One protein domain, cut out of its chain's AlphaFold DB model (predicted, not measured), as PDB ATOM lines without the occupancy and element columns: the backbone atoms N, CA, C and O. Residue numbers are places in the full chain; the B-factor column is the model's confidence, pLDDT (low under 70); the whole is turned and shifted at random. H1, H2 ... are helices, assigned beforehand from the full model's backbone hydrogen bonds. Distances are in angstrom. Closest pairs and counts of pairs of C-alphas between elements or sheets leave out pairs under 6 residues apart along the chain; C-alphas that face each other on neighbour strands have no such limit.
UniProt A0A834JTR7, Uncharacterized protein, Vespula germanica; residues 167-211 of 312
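This is residues 167 to 211 of the 312 residues of an uncharacterized protein of Vespula germanica (UniProt A0A834JTR7). What shape is this? Three helices are strung out along an open chain with no shared core: H1 at one end, a link of residues 182 to 189, then short H2, which makes a corner with H3. What is printed? The 45 residues have three named helices, H1, H2, H3 in order, and no named strand: all helix. How spread is it? It is only just loose, close to extended, with a radius of gyration of the C-alphas of 14.0 A and spans of 39 by 25 by 18 A.

What does the first helix meet? H1, residues 167 to 181, is apart from H2, residues 190 to 196, and from H3, residues 199 to 210. How do the later two stand? H2 and H3 are close but not clearly touching; their closest C-alphas, of Leu 194 and Ala 202, are 7.7 A apart. They run opposite ways at a steep tilt of 57 degrees. Are the backbones formed? Every O i to N i+4 pair in H1, H2 and H3 is within hydrogen-bond range.

Where does H1 begin? C-alpha 167 is at (146.415, 73.922, 139.016), and H1 measures 20.7 A. Where does H3 end? After H2, 9.8 A, H3 measures 16.4 A to C-alpha 210 at (169.389, 91.197, 149.613).

How large is it? The C-alphas farthest apart, of Asp 167 and His 200, are 39.1 A apart. Is it continuous? The printed part has no cut; the link H1 to H2 is short, and H2 to H3 tight. Where is confidence low? Residue 211 is under 70.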
ATOM      1  N   ASP A 167     145.462  72.889 138.618       89.00
ATOM      2  CA  ASP A 167     146.415  73.922 139.016       89.00
ATOM      3  C   ASP A 167     145.938  74.738 140.223       89.00
ATOM      4  O   ASP A 167     146.761  75.079 141.069       89.00
ATOM      5  N   ASP A 168     144.633  74.963 140.394       91.06
ATOM      6  CA  ASP A 168     144.089  75.618 141.592       91.06
ATOM      7  C   ASP A 168     144.325  74.756 142.839       91.06
ATOM      8  O   ASP A 168     144.744  75.269 143.877       91.06
ATOM      9  N   LEU A 169     144.146  73.434 142.723       90.56
ATOM     10  CA  LEU A 169     144.447  72.486 143.802       90.56
ATOM     11  C   LEU A 169     145.945  72.462 144.136       90.56
ATOM     12  O   LEU A 169     146.324  72.429 145.310       90.56
ATOM     13  N   ARG A 170     146.815  72.518 143.118       93.31
ATOM     14  CA  ARG A 170     148.272  72.619 143.314       93.31
ATOM     15  C   ARG A 170     148.643  73.922 144.016       93.31
ATOM     16  O   ARG A 170     149.430  73.898 144.963       93.31
ATOM     17  N   LEU A 171     148.072  75.046 143.590       94.56
ATOM     18  CA  LEU A 171     148.306  76.357 144.197       94.56
ATOM     19  C   LEU A 171     147.802  76.408 145.643       94.56
ATOM     20  O   LEU A 171     148.479  76.967 146.510       94.56
ATOM     21  N   GLU A 172     146.664  75.779 145.938       90.50
ATOM     22  CA  GLU A 172     146.137  75.664 147.296       90.50
ATOM     23  C   GLU A 172     147.043  74.795 148.186       90.50
ATOM     24  O   GLU A 172     147.389  75.202 149.301       90.50
ATOM     25  N   ALA A 173     147.530  73.660 147.679       93.62
ATOM     26  CA  ALA A 173     148.489  72.814 148.389       93.62
ATOM     27  C   ALA A 173     149.805  73.556 148.687       93.62
ATOM     28  O   ALA A 173     150.302  73.513 149.817       93.62
ATOM     29  N   ILE A 174     150.337  74.303 147.712       94.94
ATOM     30  CA  ILE A 174     151.540  75.134 147.884       94.94
ATOM     31  C   ILE A 174     151.289  76.234 148.925       94.94
ATOM     32  O   ILE A 174     152.116  76.446 149.814       94.94
ATOM     33  N   LYS A 175     150.130  76.901 148.874       94.88
ATOM     34  CA  LYS A 175     149.730  77.909 149.866       94.88
ATOM     35  C   LYS A 175     149.734  77.326 151.280       94.88
ATOM     36  O   LYS A 175     150.328  77.924 152.180       94.88
ATOM     37  N   HIS A 176     149.122  76.160 151.487       93.38
ATOM     38  CA  HIS A 176     149.121  75.492 152.793       93.38
ATOM     39  C   HIS A 176     150.522  75.049 153.232       93.38
ATOM     40  O   HIS A 176     150.862  75.189 154.411       93.38
ATOM     41  N   GLN A 177     151.357  74.576 152.306       95.44
ATOM     42  CA  GLN A 177     152.738  74.189 152.596       95.44
ATOM     43  C   GLN A 177     153.576  75.382 153.068       95.44
ATOM     44  O   GLN A 177     154.278  75.270 154.073       95.44
ATOM     45  N   ILE A 178     153.489  76.526 152.382       96.12
ATOM     46  CA  ILE A 178     154.210  77.751 152.759       96.12
ATOM     47  C   ILE A 178     153.761  78.222 154.145       96.12
ATOM     48  O   ILE A 178     154.598  78.475 155.009       96.12
ATOM     49  N   LEU A 179     152.449  78.283 154.384       94.06
ATOM     50  CA  LEU A 179     151.897  78.675 155.683       94.06
ATOM     51  C   LEU A 179     152.391  77.751 156.808       94.06
ATOM     52  O   LEU A 179     152.867  78.235 157.832       94.06
ATOM     53  N   THR A 180     152.385  76.437 156.577       94.50
ATOM     54  CA  THR A 180     152.860  75.441 157.553       94.50
ATOM     55  C   THR A 180     154.357  75.574 157.829       94.50
ATOM     56  O   THR A 180     154.760  75.580 158.990       94.50
ATOM     57  N   LYS A 181     155.186  75.737 156.787       96.25
ATOM     58  CA  LYS A 181     156.644  75.910 156.927       96.25
ATOM     59  C   LYS A 181     157.017  77.173 157.701       96.25
ATOM     60  O   LYS A 181     158.017  77.177 158.409       96.25
ATOM     61  N   LEU A 182     156.210  78.224 157.588       92.00
ATOM     62  CA  LEU A 182     156.395  79.471 158.331       92.00
ATOM     63  C   LEU A 182     155.733  79.448 159.721       92.00
ATOM     64  O   LEU A 182     155.812  80.436 160.447       92.00
ATOM     65  N   GLY A 183     155.050  78.359 160.097       91.94
ATOM     66  CA  GLY A 183     154.279  78.279 161.342       91.94
ATOM     67  C   GLY A 183     153.072  79.227 161.386       91.94
ATOM     68  O   GLY A 183     152.545  79.524 162.459       91.94
ATOM     69  N   LEU A 184     152.626  79.723 160.230       89.06
ATOM     70  CA  LEU A 184     151.523  80.667 160.101       89.06
ATOM     71  C   LEU A 184     150.225  79.919 159.814       89.06
ATOM     72  O   LEU A 184     150.151  79.057 158.947       89.06
ATOM     73  N   ARG A 185     149.155  80.279 160.525       86.19
ATOM     74  CA  ARG A 185     147.827  79.671 160.310       86.19
ATOM     75  C   ARG A 185     147.047  80.355 159.189       86.19
ATOM     76  O   ARG A 185     146.149  79.760 158.609       86.19
ATOM     77  N   THR A 186     147.379  81.611 158.902       87.38
ATOM     78  CA  THR A 186     146.729  82.452 157.894       87.38
ATOM     79  C   THR A 186     147.753  83.380 157.258       87.38
ATOM     80  O   THR A 186     148.772  83.698 157.875       87.38
ATOM     81  N   ARG A 187     147.464  83.860 156.045       86.50
ATOM     82  CA  ARG A 187     148.281  84.879 155.379       86.50
ATOM     83  C   ARG A 187     148.375  86.133 156.270       86.50
ATOM     84  O   ARG A 187     147.329  86.631 156.691       86.50
ATOM     85  N   PRO A 188     149.580  86.633 156.583       82.25
ATOM     86  CA  PRO A 188     149.738  87.861 157.351       82.25
ATOM     87  C   PRO A 188     149.354  89.077 156.498       82.25
ATOM     88  O   PRO A 188     149.632  89.127 155.300       82.25
ATOM     89  N   ASP A 189     148.702  90.057 157.121       81.12
ATOM     90  CA  ASP A 189     148.336  91.315 156.470       81.12
ATOM     91  C   ASP A 189     149.570  92.214 156.348       81.12
ATOM     92  O   ASP A 189     150.029  92.784 157.339       81.12
ATOM     93  N   VAL A 190     150.073  92.350 155.118       82.12
ATOM     94  CA  VAL A 190     151.279  93.117 154.779       82.12
ATOM     95  C   VAL A 190     151.175  94.568 155.253       82.12
ATOM     96  O   VAL A 190     152.135  95.102 155.803       82.12
ATOM     97  N   ASN A 191     150.009  95.206 155.112       78.19
ATOM     98  CA  ASN A 191     149.837  96.610 155.500       78.19
ATOM     99  C   ASN A 191     149.895  96.776 157.020       78.19
ATOM    100  O   ASN A 191     150.467  97.740 157.527       78.19
ATOM    101  N   ARG A 192     149.341  95.811 157.758       78.38
ATOM    102  CA  ARG A 192     149.378  95.806 159.221       78.38
ATOM    103  C   ARG A 192     150.764  95.460 159.760       78.38
ATOM    104  O   ARG A 192     151.199  96.086 160.723       78.38
ATOM    105  N   THR A 193     151.455  94.486 159.168       72.88
ATOM    106  CA  THR A 193     152.792  94.076 159.621       72.88
ATOM    107  C   THR A 193     153.845  95.125 159.294       72.88
ATOM    108  O   THR A 193     154.662  95.435 160.154       72.88
ATOM    109  N   LEU A 194     153.801  95.734 158.105       72.31
ATOM    110  CA  LEU A 194     154.741  96.800 157.742       72.31
ATOM    111  C   LEU A 194     154.506  98.081 158.547       72.31
ATOM    112  O   LEU A 194     155.465  98.772 158.861       72.31
ATOM    113  N   ALA A 195     153.261  98.383 158.927       73.81
ATOM    114  CA  ALA A 195     152.977  99.503 159.826       73.81
ATOM    115  C   ALA A 195     153.438  99.243 161.272       73.81
ATOM    116  O   ALA A 195     153.728 100.189 162.000       73.81
ATOM    117  N   ALA A 196     153.489  97.977 161.699       80.25
ATOM    118  CA  ALA A 196     153.957  97.597 163.030       80.25
ATOM    119  C   ALA A 196     155.492  97.602 163.146       80.25
ATOM    120  O   ALA A 196     156.017  97.823 164.236       80.25
ATOM    121  N   VAL A 197     156.211  97.364 162.043       83.56
ATOM    122  CA  VAL A 197     157.678  97.350 162.014       83.56
ATOM    123  C   VAL A 197     158.215  98.761 161.732       83.56
ATOM    124  O   VAL A 197     157.868  99.356 160.712       83.56
ATOM    125  N   PRO A 198     159.100  99.319 162.581       90.19
ATOM    126  CA  PRO A 198     159.751 100.595 162.302       90.19
ATOM    127  C   PRO A 198     160.488 100.591 160.952       90.19
ATOM    128  O   PRO A 198     161.247  99.671 160.653       90.19
ATOM    129  N   ARG A 199     160.318 101.656 160.153       87.19
ATOM    130  CA  ARG A 199     160.860 101.760 158.780       87.19
ATOM    131  C   ARG A 199     162.361 101.458 158.677       87.19
ATOM    132  O   ARG A 199     162.773 100.816 157.720       87.19
ATOM    133  N   HIS A 200     163.167 101.913 159.639       89.56
ATOM    134  CA  HIS A 200     164.616 101.681 159.633       89.56
ATOM    135  C   HIS A 200     164.953 100.187 159.738       89.56
ATOM    136  O   HIS A 200     165.778  99.695 158.979       89.56
ATOM    137  N   LEU A 201     164.242  99.457 160.602       90.06
ATOM    138  CA  LEU A 201     164.430  98.026 160.815       90.06
ATOM    139  C   LEU A 201     164.004  97.223 159.580       90.06
ATOM    140  O   LEU A 201     164.674  96.271 159.190       90.06
ATOM    141  N   ALA A 202     162.902  97.629 158.938       87.81
ATOM    142  CA  ALA A 202     162.440  97.009 157.699       87.81
ATOM    143  C   ALA A 202     163.472  97.167 156.571       87.81
ATOM    144  O   ALA A 202     163.814  96.186 155.918       87.81
ATOM    145  N   LEU A 203     164.002  98.380 156.376       91.00
ATOM    146  CA  LEU A 203     165.015  98.654 155.352       91.00
ATOM    147  C   LEU A 203     166.334  97.927 155.630       91.00
ATOM    148  O   LEU A 203     166.910  97.349 154.715       91.00
ATOM    149  N   GLU A 204     166.788  97.901 156.883       90.44
ATOM    150  CA  GLU A 204     167.989  97.159 157.271       90.44
ATOM    151  C   GLU A 204     167.825  95.652 157.036       90.44
ATOM    152  O   GLU A 204     168.736  94.993 156.536       90.44
ATOM    153  N   THR A 205     166.649  95.101 157.346       88.38
ATOM    154  CA  THR A 205     166.346  93.683 157.113       88.38
ATOM    155  C   THR A 205     166.333  93.355 155.623       88.38
ATOM    156  O   THR A 205     166.891  92.335 155.229       88.38
ATOM    157  N   LEU A 206     165.739  94.223 154.795       86.38
ATOM    158  CA  LEU A 206     165.766  94.076 153.337       86.38
ATOM    159  C   LEU A 206     167.199  94.114 152.807       86.38
ATOM    160  O   LEU A 206     167.583  93.212 152.077       86.38
ATOM    161  N   TYR A 207     168.008  95.080 153.248       89.69
ATOM    162  CA  TYR A 207     169.408  95.197 152.840       89.69
ATOM    163  C   TYR A 207     170.238  93.965 153.235       89.69
ATOM    164  O   TYR A 207     171.005  93.444 152.430       89.69
ATOM    165  N   ARG A 208     170.052  93.442 154.454       85.56
ATOM    166  CA  ARG A 208     170.726  92.211 154.906       85.56
ATOM    167  C   ARG A 208     170.264  90.970 154.141       85.56
ATOM    168  O   ARG A 208     171.081  90.096 153.871       85.56
ATOM    169  N   ALA A 209     168.975  90.877 153.817       81.81
ATOM    170  CA  ALA A 209     168.422  89.756 153.059       81.81
ATOM    171  C   ALA A 209     168.859  89.792 151.585       81.81
ATOM    172  O   ALA A 209     169.192  88.754 151.022       81.81
ATOM    173  N   GLU A 210     168.909  90.978 150.980       75.44
ATOM    174  CA  GLU A 210     169.389  91.197 149.613       75.44
ATOM    175  C   GLU A 210     170.895  90.937 149.498       75.44
ATOM    176  O   GLU A 210     171.332  90.294 148.549       75.44
ATOM    177  N   ALA A 211     171.678  91.300 150.519       64.81
ATOM    178  CA  ALA A 211     173.096  90.946 150.600       64.81
ATOM    179  C   ALA A 211     173.349  89.423 150.659       64.81
ATOM    180  O   ALA A 211     174.467  88.982 150.401       64.81
TER     181      ALA A 211